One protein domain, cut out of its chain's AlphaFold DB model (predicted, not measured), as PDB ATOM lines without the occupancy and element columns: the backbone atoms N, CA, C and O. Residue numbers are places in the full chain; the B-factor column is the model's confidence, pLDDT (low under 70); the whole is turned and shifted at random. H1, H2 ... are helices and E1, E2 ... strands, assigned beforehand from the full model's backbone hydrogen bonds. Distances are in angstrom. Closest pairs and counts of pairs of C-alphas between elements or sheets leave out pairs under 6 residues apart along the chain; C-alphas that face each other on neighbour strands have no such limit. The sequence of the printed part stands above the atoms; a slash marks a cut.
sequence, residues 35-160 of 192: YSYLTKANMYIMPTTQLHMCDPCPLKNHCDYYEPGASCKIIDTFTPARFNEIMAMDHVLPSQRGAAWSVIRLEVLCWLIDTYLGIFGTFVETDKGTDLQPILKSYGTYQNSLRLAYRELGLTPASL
ATOM      1  N   TYR A  35     -22.444 -50.650  68.605       71.00
ATOM      2  CA  TYR A  35     -21.967 -51.826  67.859       71.00
ATOM      3  C   TYR A  35     -21.175 -52.774  68.767       71.00
ATOM      4  O   TYR A  35     -21.381 -53.981  68.724       71.00
ATOM      5  N   SER A  36     -20.299 -52.236  69.623       70.81
ATOM      6  CA  SER A  36     -19.500 -53.037  70.557       70.81
ATOM      7  C   SER A  36     -20.365 -53.706  71.624       70.81
ATOM      8  O   SER A  36     -20.121 -54.858  71.959       70.81
ATOM      9  N   TYR A  37     -21.382 -53.017  72.142       73.19
ATOM     10  CA  TYR A  37     -22.337 -53.609  73.076       73.19
ATOM     11  C   TYR A  37     -23.091 -54.765  72.417       73.19
ATOM     12  O   TYR A  37     -23.064 -55.885  72.917       73.19
ATOM     13  N   LEU A  38     -23.679 -54.512  71.244       72.81
ATOM     14  CA  LEU A  38     -24.459 -55.516  70.534       72.81
ATOM     15  C   LEU A  38     -23.595 -56.718  70.134       72.81
ATOM     16  O   LEU A  38     -24.024 -57.840  70.342       72.81
ATOM     17  N   THR A  39     -22.373 -56.518  69.634       68.56
ATOM     18  CA  THR A  39     -21.549 -57.614  69.080       68.56
ATOM     19  C   THR A  39     -20.562 -58.255  70.052       68.56
ATOM     20  O   THR A  39     -20.312 -59.449  69.933       68.56
ATOM     21  N   LYS A  40     -19.971 -57.501  70.990       64.62
ATOM     22  CA  LYS A  40     -18.897 -57.999  71.874       64.62
ATOM     23  C   LYS A  40     -19.376 -58.308  73.286       64.62
ATOM     24  O   LYS A  40     -18.966 -59.322  73.839       64.62
ATOM     25  N   ALA A  41     -20.237 -57.471  73.872       54.62
ATOM     26  CA  ALA A  41     -20.716 -57.703  75.239       54.62
ATOM     27  C   ALA A  41     -21.637 -58.937  75.328       54.62
ATOM     28  O   ALA A  41     -21.663 -59.614  76.349       54.62
ATOM     29  N   ASN A  42     -22.313 -59.293  74.229       53.34
ATOM     30  CA  ASN A  42     -23.258 -60.411  74.190       53.34
ATOM     31  C   ASN A  42     -22.641 -61.797  73.923       53.34
ATOM     32  O   ASN A  42     -23.361 -62.793  73.931       53.34
ATOM     33  N   MET A  43     -21.327 -61.907  73.699       54.56
ATOM     34  CA  MET A  43     -20.694 -63.212  73.437       54.56
ATOM     35  C   MET A  43     -20.529 -64.082  74.694       54.56
ATOM     36  O   MET A  43     -20.283 -65.282  74.578       54.56
ATOM     37  N   TYR A  44     -20.709 -63.509  75.886       53.81
ATOM     38  CA  TYR A  44     -20.501 -64.192  77.161       53.81
ATOM     39  C   TYR A  44     -21.813 -64.449  77.927       53.81
ATOM     40  O   TYR A  44     -21.858 -64.286  79.136       53.81
ATOM     41  N   ILE A  45     -22.893 -64.892  77.270       53.97
ATOM     42  CA  ILE A  45     -24.090 -65.386  77.989       53.97
ATOM     43  C   ILE A  45     -23.744 -66.735  78.644       53.97
ATOM     44  O   ILE A  45     -23.961 -67.799  78.063       53.97
ATOM     45  N   MET A  46     -23.095 -66.707  79.804       51.88
ATOM     46  CA  MET A  46     -22.935 -67.857  80.696       51.88
ATOM     47  C   MET A  46     -23.989 -67.764  81.811       51.88
ATOM     48  O   MET A  46     -24.313 -66.655  82.236       51.88
ATOM     49  N   PRO A  47     -24.491 -68.897  82.334       46.81
ATOM     50  CA  PRO A  47     -25.581 -68.938  83.310       46.81
ATOM     51  C   PRO A  47     -25.273 -68.266  84.659       46.81
ATOM     52  O   PRO A  47     -26.175 -68.116  85.472       46.81
ATOM     53  N   THR A  48     -24.026 -67.878  84.928       44.41
ATOM     54  CA  THR A  48     -23.576 -67.443  86.261       44.41
ATOM     55  C   THR A  48     -23.067 -66.007  86.328       44.41
ATOM     56  O   THR A  48     -22.642 -65.562  87.391       44.41
ATOM     57  N   THR A  49     -23.100 -65.254  85.232       46.69
ATOM     58  CA  THR A  49     -22.471 -63.929  85.180       46.69
ATOM     59  C   THR A  49     -23.445 -62.889  84.650       46.69
ATOM     60  O   THR A  49     -23.901 -62.989  83.514       46.69
ATOM     61  N   GLN A  50     -23.727 -61.890  85.491       50.88
ATOM     62  CA  GLN A  50     -24.523 -60.676  85.255       50.88
ATOM     63  C   GLN A  50     -23.972 -59.832  84.083       50.88
ATOM     64  O   GLN A  50     -23.464 -58.732  84.277       50.88
ATOM     65  N   LEU A  51     -23.986 -60.345  82.853       55.78
ATOM     66  CA  LEU A  51     -23.202 -59.751  81.761       55.78
ATOM     67  C   LEU A  51     -23.964 -58.753  80.891       55.78
ATOM     68  O   LEU A  51     -23.336 -57.993  80.154       55.78
ATOM     69  N   HIS A  52     -25.289 -58.663  81.021       70.62
ATOM     70  CA  HIS A  52     -26.087 -57.706  80.252       70.62
ATOM     71  C   HIS A  52     -26.533 -56.546  81.119       70.62
ATOM     72  O   HIS A  52     -27.695 -56.449  81.490       70.62
ATOM     73  N   MET A  53     -25.608 -55.650  81.433       77.88
ATOM     74  CA  MET A  53     -25.962 -54.420  82.136       77.88
ATOM     75  C   MET A  53     -26.866 -53.543  81.266       77.88
ATOM     76  O   MET A  53     -26.620 -53.356  80.065       77.88
ATOM     77  N   CYS A  54     -27.905 -52.993  81.891       84.38
ATOM     78  CA  CYS A  54     -28.844 -52.068  81.269       84.38
ATOM     79  C   CYS A  54     -28.179 -50.732  80.897       84.38
ATOM     80  O   CYS A  54     -28.484 -50.159  79.852       84.38
ATOM     81  N   ASP A  55     -27.234 -50.240  81.700       82.81
ATOM     82  CA  ASP A  55     -26.611 -48.916  81.524       82.81
ATOM     83  C   ASP A  55     -25.888 -48.682  80.186       82.81
ATOM     84  O   ASP A  55     -26.089 -47.619  79.578       82.81
ATOM     85  N   PRO A  56     -25.080 -49.635  79.680       80.38
ATOM     86  CA  PRO A  56     -24.473 -49.528  78.356       80.38
ATOM     87  C   PRO A  56     -25.425 -49.892  77.202       80.38
ATOM     88  O   PRO A  56     -25.015 -49.807  76.041       80.38
ATOM     89  N   CYS A  57     -26.677 -50.282  77.476       82.75
ATOM     90  CA  CYS A  57     -27.611 -50.698  76.435       82.75
ATOM     91  C   CYS A  57     -28.000 -49.516  75.527       82.75
ATOM     92  O   CYS A  57     -28.529 -48.506  76.006       82.75
ATOM     93  N   PRO A  58     -27.829 -49.627  74.196       79.75
ATOM     94  CA  PRO A  58     -28.219 -48.571  73.265       79.75
ATOM     95  C   PRO A  58     -29.738 -48.378  73.169       79.75
ATOM     96  O   PRO A  58     -30.192 -47.373  72.627       79.75
ATOM     97  N   LEU A  59     -30.519 -49.324  73.700       82.31
ATOM     98  CA  LEU A  59     -31.981 -49.298  73.725       82.31
ATOM     99  C   LEU A  59     -32.541 -48.762  75.047       82.31
ATOM    100  O   LEU A  59     -33.755 -48.736  75.203       82.31
ATOM    101  N   LYS A  60     -31.702 -48.315  75.994       86.06
ATOM    102  CA  LYS A  60     -32.149 -47.940  77.347       86.06
ATOM    103  C   LYS A  60     -33.281 -46.910  77.389       86.06
ATOM    104  O   LYS A  60     -34.207 -47.050  78.168       86.06
ATOM    105  N   ASN A  61     -33.254 -45.921  76.493       86.69
ATOM    106  CA  ASN A  61     -34.285 -44.876  76.420       86.69
ATOM    107  C   ASN A  61     -35.583 -45.347  75.731       86.69
ATOM    108  O   ASN A  61     -36.513 -44.562  75.576       86.69
ATOM    109  N   HIS A  62     -35.609 -46.590  75.251       84.19
ATOM    110  CA  HIS A  62     -36.690 -47.193  74.471       84.19
ATOM    111  C   HIS A  62     -37.087 -48.578  75.014       84.19
ATOM    112  O   HIS A  62     -37.720 -49.349  74.301       84.19
ATOM    113  N   CYS A  63     -36.671 -48.919  76.237       86.62
ATOM    114  CA  CYS A  63     -36.916 -50.215  76.857       86.62
ATOM    115  C   CYS A  63     -37.720 -50.023  78.144       86.62
ATOM    116  O   CYS A  63     -37.218 -49.424  79.094       86.62
ATOM    117  N   ASP A  64     -38.926 -50.587  78.199       89.44
ATOM    118  CA  ASP A  64     -39.816 -50.501  79.370       89.44
ATOM    119  C   ASP A  64     -39.273 -51.252  80.599       89.44
ATOM    120  O   ASP A  64     -39.726 -51.047  81.721       89.44
ATOM    121  N   TYR A  65     -38.284 -52.122  80.387       88.31
ATOM    122  CA  TYR A  65     -37.627 -52.926  81.418       88.31
ATOM    123  C   TYR A  65     -36.245 -52.381  81.800       88.31
ATOM    124  O   TYR A  65     -35.477 -53.084  82.454       88.31
ATOM    125  N   TYR A  66     -35.877 -51.179  81.338       90.12
ATOM    126  CA  TYR A  66     -34.606 -50.566  81.711       90.12
ATOM    127  C   TYR A  66     -34.591 -50.215  83.201       90.12
ATOM    128  O   TYR A  66     -35.437 -49.459  83.677       90.12
ATOM    129  N   GLU A  67     -33.575 -50.706  83.907       90.44
ATOM    130  CA  GLU A  67     -33.316 -50.374  85.303       90.44
ATOM    131  C   GLU A  67     -31.823 -50.023  85.481       90.44
ATOM    132  O   GLU A  67     -30.955 -50.813  85.092       90.44
ATOM    133  N   PRO A  68     -31.487 -48.824  85.999       89.75
ATOM    134  CA  PRO A  68     -30.099 -48.412  86.203       89.75
ATOM    135  C   PRO A  68     -29.347 -49.351  87.147       89.75
ATOM    136  O   PRO A  68     -29.877 -49.736  88.186       89.75
ATOM    137  N   GLY A  69     -28.104 -49.707  86.816       85.12
ATOM    138  CA  GLY A  69     -27.287 -50.622  87.622       85.12
ATOM    139  C   GLY A  69     -27.769 -52.080  87.660       85.12
ATOM    140  O   GLY A  69     -27.128 -52.903  88.311       85.12
ATOM    141  N   ALA A  70     -28.862 -52.414  86.967       86.31
ATOM    142  CA  ALA A  70     -29.406 -53.764  86.915       86.31
ATOM    143  C   ALA A  70     -28.948 -54.540  85.670       86.31
ATOM    144  O   ALA A  70     -28.492 -53.982  84.660       86.31
ATOM    145  N   SER A  71     -29.110 -55.860  85.744       82.81
ATOM    146  CA  SER A  71     -29.020 -56.750  84.592       82.81
ATOM    147  C   SER A  71     -30.304 -56.723  83.760       82.81
ATOM    148  O   SER A  71     -31.389 -56.368  84.222       82.81
ATOM    149  N   CYS A  72     -30.171 -57.067  82.484       85.06
ATOM    150  CA  CYS A  72     -31.261 -57.039  81.527       85.06
ATOM    151  C   CYS A  72     -32.281 -58.134  81.847       85.06
ATOM    152  O   CYS A  72     -32.127 -59.282  81.431       85.06
ATOM    153  N   LYS A  73     -33.380 -57.743  82.497       85.38
ATOM    154  CA  LYS A  73     -34.475 -58.639  82.891       85.38
ATOM    155  C   LYS A  73     -34.994 -59.522  81.754       85.38
ATOM    156  O   LYS A  73     -35.303 -60.691  81.979       85.38
ATOM    157  N   ILE A  74     -35.098 -58.980  80.536       84.12
ATOM    158  CA  ILE A  74     -35.567 -59.738  79.366       84.12
ATOM    159  C   ILE A  74     -34.619 -60.903  79.084       84.12
ATOM    160  O   ILE A  74     -35.072 -62.035  78.948       84.12
ATOM    161  N   ILE A  75     -33.312 -60.637  79.033       84.44
ATOM    162  CA  ILE A  75     -32.304 -61.658  78.734       84.44
ATOM    163  C   ILE A  75     -32.213 -62.655  79.887       84.44
ATOM    164  O   ILE A  75     -32.198 -63.859  79.635       84.44
ATOM    165  N   ASP A  76     -32.234 -62.172  81.128       84.06
ATOM    166  CA  ASP A  76     -32.151 -63.010  82.326       84.06
ATOM    167  C   ASP A  76     -33.356 -63.948  82.472       84.06
ATOM    168  O   ASP A  76     -33.220 -65.043  83.008       84.06
ATOM    169  N   THR A  77     -34.528 -63.552  81.967       84.50
ATOM    170  CA  THR A  77     -35.731 -64.399  81.978       84.50
ATOM    171  C   THR A  77     -35.771 -65.331  80.767       84.50
ATOM    172  O   THR A  77     -36.031 -66.525  80.905       84.50
ATOM    173  N   PHE A  78     -35.500 -64.799  79.573       86.38
ATOM    174  CA  PHE A  78     -35.584 -65.537  78.313       86.38
ATOM    175  C   PHE A  78     -34.565 -66.673  78.249       86.38
ATOM    176  O   PHE A  78     -34.904 -67.799  77.906       86.38
ATOM    177  N   THR A  79     -33.316 -66.384  78.604       86.25
ATOM    178  CA  THR A  79     -32.189 -67.299  78.431       86.25
ATOM    179  C   THR A  79     -32.372 -68.644  79.153       86.25
ATOM    180  O   THR A  79     -32.284 -69.678  78.487       86.25
ATOM    181  N   PRO A  80     -32.645 -68.694  80.475       86.88
ATOM    182  CA  PRO A  80     -32.841 -69.965  81.170       86.88
ATOM    183  C   PRO A  80     -34.131 -70.675  80.741       86.88
ATOM    184  O   PRO A  80     -34.122 -71.897  80.604       86.88
ATOM    185  N   ALA A  81     -35.219 -69.936  80.488       89.81
ATOM    186  CA  ALA A  81     -36.472 -70.523  80.013       89.81
ATOM    187  C   ALA A  81     -36.265 -71.233  78.669       89.81
ATOM    188  O   ALA A  81     -36.565 -72.417  78.533       89.81
ATOM    189  N   ARG A  82     -35.640 -70.539  77.715       90.50
ATOM    190  CA  ARG A  82     -35.357 -71.060  76.379       90.50
ATOM    191  C   ARG A  82     -34.370 -72.224  76.391       90.50
ATOM    192  O   ARG A  82     -34.527 -73.175  75.630       90.50
ATOM    193  N   PHE A  83     -33.373 -72.179  77.272       91.62
ATOM    194  CA  PHE A  83     -32.461 -73.301  77.481       91.62
ATOM    195  C   PHE A  83     -33.200 -74.550  77.944       91.62
ATOM    196  O   PHE A  83     -33.019 -75.617  77.360       91.62
ATOM    197  N   ASN A  84     -34.060 -74.410  78.950       91.69
ATOM    198  CA  ASN A  84     -34.843 -75.526  79.465       91.69
ATOM    199  C   ASN A  84     -35.805 -76.074  78.404       91.69
ATOM    200  O   ASN A  84     -35.922 -77.287  78.286       91.69
ATOM    201  N   GLU A  85     -36.426 -75.213  77.594       92.31
ATOM    202  CA  GLU A  85     -37.258 -75.637  76.458       92.31
ATOM    203  C   GLU A  85     -36.478 -76.485  75.445       92.31
ATOM    204  O   GLU A  85     -36.949 -77.549  75.052       92.31
ATOM    205  N   ILE A  86     -35.289 -76.033  75.025       91.06
ATOM    206  CA  ILE A  86     -34.452 -76.764  74.059       91.06
ATOM    207  C   ILE A  86     -33.982 -78.094  74.653       91.06
ATOM    208  O   ILE A  86     -34.059 -79.126  73.995       91.06
ATOM    209  N   MET A  87     -33.516 -78.084  75.901       92.38
ATOM    210  CA  MET A  87     -33.005 -79.287  76.562       92.38
ATOM    211  C   MET A  87     -34.102 -80.285  76.953       92.38
ATOM    212  O   MET A  87     -33.783 -81.440  77.215       92.38
ATOM    213  N   ALA A  88     -35.367 -79.863  77.006       91.69
ATOM    214  CA  ALA A  88     -36.509 -80.742  77.251       91.69
ATOM    215  C   ALA A  88     -36.983 -81.487  75.990       91.69
ATOM    216  O   ALA A  88     -37.905 -82.294  76.080       91.69
ATOM    217  N   MET A  89     -36.400 -81.221  74.818       86.38
ATOM    218  CA  MET A  89     -36.769 -81.912  73.583       86.38
ATOM    219  C   MET A  89     -36.167 -83.321  73.531       86.38
ATOM    220  O   MET A  89     -34.961 -83.483  73.680       86.38
ATOM    221  N   ASP A  90     -36.985 -84.325  73.198       85.69
ATOM    222  CA  ASP A  90     -36.606 -85.753  73.217       85.69
ATOM    223  C   ASP A  90     -35.370 -86.118  72.376       85.69
ATOM    224  O   ASP A  90     -34.720 -87.132  72.616       85.69
ATOM    225  N   HIS A  91     -35.067 -85.332  71.341       82.00
ATOM    226  CA  HIS A  91     -33.952 -85.579  70.426       82.00
ATOM    227  C   HIS A  91     -32.683 -84.789  70.781       82.00
ATOM    228  O   HIS A  91     -31.655 -84.988  70.133       82.00
ATOM    229  N   VAL A  92     -32.745 -83.896  71.775       85.81
ATOM    230  CA  VAL A  92     -31.603 -83.095  72.223       85.81
ATOM    231  C   VAL A  92     -30.918 -83.815  73.379       85.81
ATOM    232  O   VAL A  92     -31.486 -84.023  74.448       85.81
ATOM    233  N   LEU A  93     -29.661 -84.198  73.172       86.25
ATOM    234  CA  LEU A  93     -28.890 -84.968  74.143       86.25
ATOM    235  C   LEU A  93     -28.242 -84.061  75.204       86.25
ATOM    236  O   LEU A  93     -27.848 -82.931  74.898       86.25
ATOM    237  N   PRO A  94     -27.996 -84.555  76.434       87.62
ATOM    238  CA  PRO A  94     -27.257 -83.807  77.455       87.62
ATOM    239  C   PRO A  94     -25.862 -83.331  77.011       87.62
ATOM    240  O   PRO A  94     -25.399 -82.284  77.466       87.62
ATOM    241  N   SER A  95     -25.203 -84.051  76.099       85.75
ATOM    242  CA  SER A  95     -23.913 -83.660  75.509       85.75
ATOM    243  C   SER A  95     -24.003 -82.405  74.627       85.75
ATOM    244  O   SER A  95     -23.007 -81.711  74.430       85.75
ATOM    245  N   GLN A  96     -25.199 -82.045  74.153       86.56
ATOM    246  CA  GLN A  96     -25.439 -80.901  73.270       86.56
ATOM    247  C   GLN A  96     -25.727 -79.588  74.018       86.56
ATOM    248  O   GLN A  96     -26.004 -78.565  73.389       86.56
ATOM    249  N   ARG A  97     -25.597 -79.557  75.353       88.56
ATOM    250  CA  ARG A  97     -25.810 -78.347  76.175       88.56
ATOM    251  C   ARG A  97     -25.041 -77.122  75.668       88.56
ATOM    252  O   ARG A  97     -25.576 -76.017  75.673       88.56
ATOM    253  N   GLY A  98     -23.797 -77.296  75.216       85.75
ATOM    254  CA  GLY A  98     -22.988 -76.199  74.667       85.75
ATOM    255  C   GLY A  98     -23.556 -75.616  73.365       85.75
ATOM    256  O   GLY A  98     -23.549 -74.396  73.171       85.75
ATOM    257  N   ALA A  99     -24.106 -76.469  72.501       87.19
ATOM    258  CA  ALA A  99     -24.789 -76.044  71.283       87.19
ATOM    259  C   ALA A  99     -26.108 -75.320  71.609       87.19
ATOM    260  O   ALA A  99     -26.365 -74.259  71.040       87.19
ATOM    261  N   ALA A 100     -26.880 -75.798  72.595       90.06
ATOM    262  CA  ALA A 100     -28.085 -75.115  73.082       90.06
ATOM    263  C   ALA A 100     -27.785 -73.690  73.575       90.06
ATOM    264  O   ALA A 100     -28.425 -72.731  73.144       90.06
ATOM    265  N   TRP A 101     -26.738 -73.516  74.388       87.31
ATOM    266  CA  TRP A 101     -26.271 -72.189  74.805       87.31
ATOM    267  C   TRP A 101     -25.857 -71.296  73.631       87.31
ATOM    268  O   TRP A 101     -26.104 -70.088  73.652       87.31
ATOM    269  N   SER A 102     -25.240 -71.873  72.600       85.06
ATOM    270  CA  SER A 102     -24.806 -71.133  71.413       85.06
ATOM    271  C   SER A 102     -25.989 -70.647  70.571       85.06
ATOM    272  O   SER A 102     -25.971 -69.505  70.111       85.06
ATOM    273  N   VAL A 103     -27.040 -71.463  70.429       89.69
ATOM    274  CA  VAL A 103     -28.298 -71.059  69.782       89.69
ATOM    275  C   VAL A 103     -28.916 -69.874  70.507       89.69
ATOM    276  O   VAL A 103     -29.165 -68.850  69.883       89.69
ATOM    277  N   ILE A 104     -29.086 -69.967  71.825       88.81
ATOM    278  CA  ILE A 104     -29.740 -68.917  72.623       88.81
ATOM    279  C   ILE A 104     -28.959 -67.604  72.548       88.81
ATOM    280  O   ILE A 104     -29.542 -66.535  72.385       88.81
ATOM    281  N   ARG A 105     -27.623 -67.677  72.595       84.06
ATOM    282  CA  ARG A 105     -26.747 -66.510  72.402       84.06
ATOM    283  C   ARG A 105     -27.018 -65.795  71.088       84.06
ATOM    284  O   ARG A 105     -27.122 -64.569  71.053       84.06
ATOM    285  N   LEU A 106     -27.115 -66.565  70.011       87.06
ATOM    286  CA  LEU A 106     -27.360 -66.042  68.677       87.06
ATOM    287  C   LEU A 106     -28.803 -65.538  68.519       87.06
ATOM    288  O   LEU A 106     -28.992 -64.488  67.913       87.06
ATOM    289  N   GLU A 107     -29.797 -66.212  69.111       88.56
ATOM    290  CA  GLU A 107     -31.194 -65.748  69.157       88.56
ATOM    291  C   GLU A 107     -31.292 -64.368  69.830       88.56
ATOM    292  O   GLU A 107     -31.814 -63.427  69.231       88.56
ATOM    293  N   VAL A 108     -30.728 -64.216  71.038       85.75
ATOM    294  CA  VAL A 108     -30.725 -62.946  71.788       85.75
ATOM    295  C   VAL A 108     -30.016 -61.846  71.001       85.75
ATOM    296  O   VAL A 108     -30.513 -60.721  70.913       85.75
ATOM    297  N   LEU A 109     -28.868 -62.159  70.397       85.12
ATOM    298  CA  LEU A 109     -28.117 -61.210  69.582       85.12
ATOM    299  C   LEU A 109     -28.929 -60.722  68.377       85.12
ATOM    300  O   LEU A 109     -29.033 -59.514  68.159       85.12
ATOM    301  N   CYS A 110     -29.507 -61.642  67.603       88.44
ATOM    302  CA  CYS A 110     -30.336 -61.301  66.451       88.44
ATOM    303  C   CYS A 110     -31.541 -60.452  66.871       88.44
ATOM    304  O   CYS A 110     -31.768 -59.401  66.275       88.44
ATOM    305  N   TRP A 111     -32.229 -60.828  67.951       87.50
ATOM    306  CA  TRP A 111     -33.365 -60.074  68.484       87.50
ATOM    307  C   TRP A 111     -32.996 -58.641  68.901       87.50
ATOM    308  O   TRP A 111     -33.715 -57.690  68.577       87.50
ATOM    309  N   LEU A 112     -31.859 -58.449  69.578       84.62
ATOM    310  CA  LEU A 112     -31.380 -57.115  69.959       84.62
ATOM    311  C   LEU A 112     -31.058 -56.253  68.733       84.62
ATOM    312  O   LEU A 112     -31.365 -55.058  68.719       84.62
ATOM    313  N   ILE A 113     -30.441 -56.847  67.708       86.75
ATOM    314  CA  ILE A 113     -30.132 -56.161  66.450       86.75
ATOM    315  C   ILE A 113     -31.428 -55.789  65.720       86.75
ATOM    316  O   ILE A 113     -31.559 -54.639  65.302       86.75
ATOM    317  N   ASP A 114     -32.396 -56.700  65.620       89.38
ATOM    318  CA  ASP A 114     -33.701 -56.432  65.001       89.38
ATOM    319  C   ASP A 114     -34.446 -55.308  65.718       89.38
ATOM    320  O   ASP A 114     -34.911 -54.364  65.080       89.38
ATOM    321  N   THR A 115     -34.490 -55.353  67.051       86.75
ATOM    322  CA  THR A 115     -35.125 -54.314  67.874       86.75
ATOM    323  C   THR A 115     -34.451 -52.959  67.659       86.75
ATOM    324  O   THR A 115     -35.118 -51.943  67.452       86.75
ATOM    325  N   TYR A 116     -33.116 -52.935  67.632       86.00
ATOM    326  CA  TYR A 116     -32.352 -51.725  67.344       86.00
ATOM    327  C   TYR A 116     -32.667 -51.164  65.955       86.00
ATOM    328  O   TYR A 116     -32.948 -49.972  65.807       86.00
ATOM    329  N   LEU A 117     -32.637 -52.012  64.928       87.38
ATOM    330  CA  LEU A 117     -32.921 -51.606  63.554       87.38
ATOM    331  C   LEU A 117     -34.381 -51.168  63.379       87.38
ATOM    332  O   LEU A 117     -34.631 -50.247  62.604       87.38
ATOM    333  N   GLY A 118     -35.324 -51.751  64.121       87.19
ATOM    334  CA  GLY A 118     -36.727 -51.337  64.139       87.19
ATOM    335  C   GLY A 118     -36.926 -49.923  64.691       87.19
ATOM    336  O   GLY A 118     -37.700 -49.147  64.134       87.19
ATOM    337  N   ILE A 119     -36.182 -49.551  65.737       84.94
ATOM    338  CA  ILE A 119     -36.281 -48.223  66.365       84.94
ATOM    339  C   ILE A 119     -35.508 -47.161  65.573       84.94
ATOM    340  O   ILE A 119     -36.007 -46.060  65.332       84.94
ATOM    341  N   PHE A 120     -34.274 -47.462  65.169       82.88
ATOM    342  CA  PHE A 120     -33.359 -46.459  64.609       82.88
ATOM    343  C   PHE A 120     -33.266 -46.492  63.075       82.88
ATOM    344  O   PHE A 120     -32.832 -45.516  62.452       82.88
ATOM    345  N   GLY A 121     -33.742 -47.565  62.444       85.31
ATOM    346  CA  GLY A 121     -33.673 -47.797  61.006       85.31
ATOM    347  C   GLY A 121     -32.336 -48.377  60.540       85.31
ATOM    348  O   GLY A 121     -31.322 -48.341  61.238       85.31
ATOM    349  N   THR A 122     -32.337 -48.882  59.308       88.00
ATOM    350  CA  THR A 122     -31.194 -49.546  58.654       88.00
ATOM    351  C   THR A 122     -30.152 -48.589  58.080       88.00
ATOM    352  O   THR A 122     -29.017 -48.998  57.832       88.00
ATOM    353  N   PHE A 123     -30.512 -47.319  57.898       85.94
ATOM    354  CA  PHE A 123     -29.661 -46.296  57.299       85.94
ATOM    355  C   PHE A 123     -29.324 -45.183  58.292       85.94
ATOM    356  O   PHE A 123     -30.161 -44.773  59.103       85.94
ATOM    357  N   VAL A 124     -28.108 -44.656  58.181       84.44
ATOM    358  CA  VAL A 124     -27.614 -43.494  58.925       84.44
ATOM    359  C   VAL A 124     -27.248 -42.371  57.970       84.44
ATOM    360  O   VAL A 124     -26.627 -42.588  56.933       84.44
ATOM    361  N   GLU A 125     -27.605 -41.146  58.339       81.00
ATOM    362  CA  GLU A 125     -27.120 -39.956  57.645       81.00
ATOM    363  C   GLU A 125     -25.710 -39.622  58.164       81.00
ATOM    364  O   GLU A 125     -25.482 -39.461  59.366       81.00
ATOM    365  N   THR A 126     -24.755 -39.540  57.247       79.12
ATOM    366  CA  THR A 126     -23.364 -39.145  57.484       79.12
ATOM    367  C   THR A 126     -23.073 -37.809  56.799       79.12
ATOM    368  O   THR A 126     -23.852 -37.322  55.982       79.12
ATOM    369  N   ASP A 127     -21.924 -37.220  57.112       79.75
ATOM    370  CA  ASP A 127     -21.367 -36.054  56.422       79.75
ATOM    371  C   ASP A 127     -21.178 -36.277  54.910       79.75
ATOM    372  O   ASP A 127     -21.229 -35.323  54.137       79.75
ATOM    373  N   LYS A 128     -21.016 -37.536  54.482       80.50
ATOM    374  CA  LYS A 128     -20.804 -37.940  53.083       80.50
ATOM    375  C   LYS A 128     -22.063 -38.468  52.383       80.50
ATOM    376  O   LYS A 128     -21.978 -38.879  51.230       80.50
ATOM    377  N   GLY A 129     -23.218 -38.465  53.050       84.25
ATOM    378  CA  GLY A 129     -24.476 -38.990  52.511       84.25
ATOM    379  C   GLY A 129     -25.099 -40.081  53.381       84.25
ATOM    380  O   GLY A 129     -24.803 -40.191  54.568       84.25
ATOM    381  N   THR A 130     -25.994 -40.879  52.799       83.56
ATOM    382  CA  THR A 130     -26.681 -41.971  53.508       83.56
ATOM    383  C   THR A 130     -25.849 -43.249  53.425       83.56
ATOM    384  O   THR A 130     -25.489 -43.662  52.327       83.56
ATOM    385  N   ASP A 131     -25.559 -43.868  54.567       86.31
ATOM    386  CA  ASP A 131     -24.810 -45.128  54.670       86.31
ATOM    387  C   ASP A 131     -25.632 -46.179  55.434       86.31
ATOM    388  O   ASP A 131     -26.592 -45.851  56.138       86.31
ATOM    389  N   LEU A 132     -25.270 -47.451  55.298       85.31
ATOM    390  CA  LEU A 132     -25.850 -48.544  56.074       85.31
ATOM    391  C   LEU A 132     -25.336 -48.517  57.517       85.31
ATOM    392  O   LEU A 132     -24.180 -48.186  57.791       85.31
ATOM    393  N   GLN A 133     -26.184 -48.940  58.454       84.19
ATOM    394  CA  GLN A 133     -25.758 -49.187  59.828       84.19
ATOM    395  C   GLN A 133     -24.622 -50.235  59.850       84.19
ATOM    396  O   GLN A 133     -24.802 -51.331  59.316       84.19
ATOM    397  N   PRO A 134     -23.478 -49.968  60.513       80.75
ATOM    398  CA  PRO A 134     -22.346 -50.896  60.592       80.75
ATOM    399  C   PRO A 134     -22.702 -52.325  61.027       80.75
ATOM    400  O   PRO A 134     -22.103 -53.276  60.530       80.75
ATOM    401  N   ILE A 135     -23.698 -52.484  61.909       82.44
ATOM    402  CA  ILE A 135     -24.153 -53.790  62.410       82.44
ATOM    403  C   ILE A 135     -24.670 -54.713  61.301       82.44
ATOM    404  O   ILE A 135     -24.520 -55.929  61.399       82.44
ATOM    405  N   LEU A 136     -25.199 -54.149  60.210       85.31
ATOM    406  CA  LEU A 136     -25.728 -54.920  59.086       85.31
ATOM    407  C   LEU A 136     -24.648 -55.746  58.382       85.31
ATOM    408  O   LEU A 136     -24.961 -56.795  57.828       85.31
ATOM    409  N   LYS A 137     -23.375 -55.324  58.453       82.38
ATOM    410  CA  LYS A 137     -22.252 -56.075  57.870       82.38
ATOM    411  C   LYS A 137     -22.066 -57.440  58.530       82.38
ATOM    412  O   LYS A 137     -21.718 -58.397  57.852       82.38
ATOM    413  N   SER A 138     -22.303 -57.523  59.838       82.25
ATOM    414  CA  SER A 138     -22.160 -58.759  60.615       82.25
ATOM    415  C   SER A 138     -23.492 -59.470  60.833       82.25
ATOM    416  O   SER A 138     -23.505 -60.658  61.145       82.25
ATOM    417  N   TYR A 139     -24.617 -58.775  60.643       88.00
ATOM    418  CA  TYR A 139     -25.934 -59.320  60.947       88.00
ATOM    419  C   TYR A 139     -26.261 -60.578  60.131       88.00
ATOM    420  O   TYR A 139     -26.662 -61.590  60.703       88.00
ATOM    421  N   GLY A 140     -25.983 -60.563  58.823       86.75
ATOM    422  CA  GLY A 140     -26.173 -61.743  57.971       86.75
ATOM    423  C   GLY A 140     -25.314 -62.940  58.395       86.75
ATOM    424  O   GLY A 140     -25.760 -64.085  58.315       86.75
ATOM    425  N   THR A 141     -24.106 -62.694  58.912       87.69
ATOM    426  CA  THR A 141     -23.251 -63.747  59.476       87.69
ATOM    427  C   THR A 141     -23.894 -64.361  60.714       87.69
ATOM    428  O   THR A 141     -23.996 -65.582  60.785       87.69
ATOM    429  N   TYR A 142     -24.401 -63.545  61.643       87.75
ATOM    430  CA  TYR A 142     -25.072 -64.044  62.848       87.75
ATOM    431  C   TYR A 142     -26.342 -64.835  62.527       87.75
ATOM    432  O   TYR A 142     -26.536 -65.914  63.079       87.75
ATOM    433  N   GLN A 143     -27.156 -64.367  61.578       90.88
ATOM    434  CA  GLN A 143     -28.342 -65.100  61.122       90.88
ATOM    435  C   GLN A 143     -27.981 -66.456  60.496       90.88
ATOM    436  O   GLN A 143     -28.664 -67.455  60.728       90.88
ATOM    437  N   ASN A 144     -26.902 -66.518  59.709       90.00
ATOM    438  CA  ASN A 144     -26.418 -67.782  59.153       90.00
ATOM    439  C   ASN A 144     -25.890 -68.720  60.243       90.00
ATOM    440  O   ASN A 144     -26.242 -69.899  60.232       90.00
ATOM    441  N   SER A 145     -25.098 -68.213  61.190       89.31
ATOM    442  CA  SER A 145     -24.620 -68.992  62.336       89.31
ATOM    443  C   SER A 145     -25.780 -69.541  63.165       89.31
ATOM    444  O   SER A 145     -25.760 -70.715  63.519       89.31
ATOM    445  N   LEU A 146     -26.822 -68.738  63.403       90.62
ATOM    446  CA  LEU A 146     -28.022 -69.172  64.118       90.62
ATOM    447  C   LEU A 146     -28.720 -70.321  63.382       90.62
ATOM    448  O   LEU A 146     -29.065 -71.331  63.987       90.62
ATOM    449  N   ARG A 147     -28.874 -70.208  62.057       89.06
ATOM    450  CA  ARG A 147     -29.482 -71.266  61.235       89.06
ATOM    451  C   ARG A 147     -28.694 -72.574  61.286       89.06
ATOM    452  O   ARG A 147     -29.300 -73.642  61.323       89.06
ATOM    453  N   LEU A 148     -27.364 -72.498  61.266       87.44
ATOM    454  CA  LEU A 148     -26.498 -73.673  61.383       87.44
ATOM    455  C   LEU A 148     -26.619 -74.311  62.769       87.44
ATOM    456  O   LEU A 148     -26.841 -75.513  62.853       87.44
ATOM    457  N   ALA A 149     -26.588 -73.505  63.831       87.69
ATOM    458  CA  ALA A 149     -26.737 -73.987  65.200       87.69
ATOM    459  C   ALA A 149     -28.121 -74.628  65.446       87.69
ATOM    460  O   ALA A 149     -28.218 -75.689  66.060       87.69
ATOM    461  N   TYR A 150     -29.197 -74.066  64.879       89.00
ATOM    462  CA  TYR A 150     -30.512 -74.718  64.882       89.00
ATOM    463  C   TYR A 150     -30.504 -76.066  64.163       89.00
ATOM    464  O   TYR A 150     -31.159 -77.010  64.602       89.00
ATOM    465  N   ARG A 151     -29.788 -76.172  63.039       85.25
ATOM    466  CA  ARG A 151     -29.696 -77.426  62.289       85.25
ATOM    467  C   ARG A 151     -28.987 -78.504  63.107       85.25
ATOM    468  O   ARG A 151     -29.489 -79.623  63.143       85.25
ATOM    469  N   GLU A 152     -27.880 -78.160  63.762       84.12
ATOM    470  CA  GLU A 152     -27.109 -79.069  64.626       84.12
ATOM    471  C   GLU A 152     -27.939 -79.631  65.785       84.12
ATOM    472  O   GLU A 152     -27.794 -80.800  66.130       84.12
ATOM    473  N   LEU A 153     -28.845 -78.825  66.344       84.75
ATOM    474  CA  LEU A 153     -29.735 -79.244  67.428       84.75
ATOM    475  C   LEU A 153     -31.032 -79.919  66.969       84.75
ATOM    476  O   LEU A 153     -31.857 -80.236  67.813       84.75
ATOM    477  N   GLY A 154     -31.265 -80.121  65.670       84.00
ATOM    478  CA  GLY A 154     -32.537 -80.718  65.232       84.00
ATOM    479  C   GLY A 154     -33.731 -79.750  65.211       84.00
ATOM    480  O   GLY A 154     -34.855 -80.162  64.955       84.00
ATOM    481  N   LEU A 155     -33.497 -78.447  65.392       83.25
ATOM    482  CA  LEU A 155     -34.540 -77.429  65.580       83.25
ATOM    483  C   LEU A 155     -35.108 -76.850  64.272       83.25
ATOM    484  O   LEU A 155     -35.966 -75.969  64.300       83.25
ATOM    485  N   THR A 156     -34.642 -77.311  63.108       82.19
ATOM    486  CA  THR A 156     -35.206 -76.913  61.807       82.19
ATOM    487  C   THR A 156     -36.215 -77.957  61.330       82.19
ATOM    488  O   THR A 156     -36.039 -79.128  61.640       82.19
ATOM    489  N   PRO A 157     -37.219 -77.614  60.500       74.88
ATOM    490  CA  PRO A 157     -38.167 -78.609  59.986       74.88
ATOM    491  C   PRO A 157     -37.496 -79.793  59.271       74.88
ATOM    492  O   PRO A 157     -37.958 -80.927  59.371       74.88
ATOM    493  N   ALA A 158     -36.390 -79.532  58.568       71.44
ATOM    494  CA  ALA A 158     -35.603 -80.568  57.908       71.44
ATOM    495  C   ALA A 158     -34.886 -81.468  58.925       71.44
ATOM    496  O   ALA A 158     -35.024 -82.685  58.863       71.44
ATOM    497  N   SER A 159     -34.184 -80.877  59.896       68.69
ATOM    498  CA  SER A 159     -33.458 -81.650  60.907       68.69
ATOM    499  C   SER A 159     -34.381 -82.347  61.910       68.69
ATOM    500  O   SER A 159     -34.043 -83.429  62.373       68.69
ATOM    501  N   LEU A 160     -35.578 -81.813  62.162       64.56
ATOM    502  CA  LEU A 160     -36.634 -82.474  62.928       64.56
ATOM    503  C   LEU A 160     -37.143 -83.715  62.191       64.56
ATOM    504  O   LEU A 160     -37.287 -84.771  62.795       64.56
TER     505      LEU A 160
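AT A GLANCE: This is residues 35 to 160 of the 192 residues of an uncharacterized protein of Candidatus Marinimicrobia bacterium MT.SAG.2 (UniProt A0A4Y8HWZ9). One long helix, H4, runs through the middle of an elongated body, with H3 and H5 on different sides of it, both running back against it, and the strand hairpin E1 and E2 at one end. Short H1 and H2 pack on H4, and a long loop leads to H3. The printed part has 126 residues with six named helices and two named strands, ordered H1 H2 H3 H4 E1 E2 H5 H6; it is mostly helix, its sheet antiparallel. It is only just compact, close to loose, with a radius of gyration of the C-alphas of 16.1 A, spanning 53 by 35 by 21 A.

HOW THE PARTS SIT: E1, residues 123 to 126, and E2, residues 129 to 132, form a hairpin; N 124 and O 131 are 2.8 A apart, within hydrogen-bond range. The hub is H4, residues 94 to 120. H5, residues 136 to 152, touches it at a shallow tilt of 30 degrees, opposite ways; the closest C-alphas, of Leu 106 and Leu 146, are 5.6 A apart. H3, residues 73 to 87, makes a helical hairpin with H4, touching it at an only just steep tilt of 38 degrees; the closest C-alphas, of Phe 83 and Ala 100, are 6.5 A apart. H1, residues 35 to 39, touches residues 109 to 113 of H4 alone, the closest C-alphas being those of Leu 38 and Leu 109, 6.8 A. H2, residues 41 to 44, only just touches H4, with 3 pairs of C-alphas within 8 A. H6, residues 157 to 160, touches H5 only at the corner, with 3 pairs. Pairs of O i to N i+4 are within range throughout H1, and in 9 of 11 in H3, 21 of 23 in H4 and 11 of 13 in H5.

IN THESE COORDINATES: H4 is 40.0 A long, H5 24.8 A and H3 21.6 A. C-alpha 35 is at (-21.967, -51.826, 67.859) and C-alpha 160 at (-36.634, -82.474, 62.928).

THE WHOLE: The farthest C-alphas, of Asp 90 and Asp 127, are 54.6 A apart. The printed part has no cut; the link H2 to H3 is long. Residues 39 to 51 and 159 to 160 are under pLDDT 70.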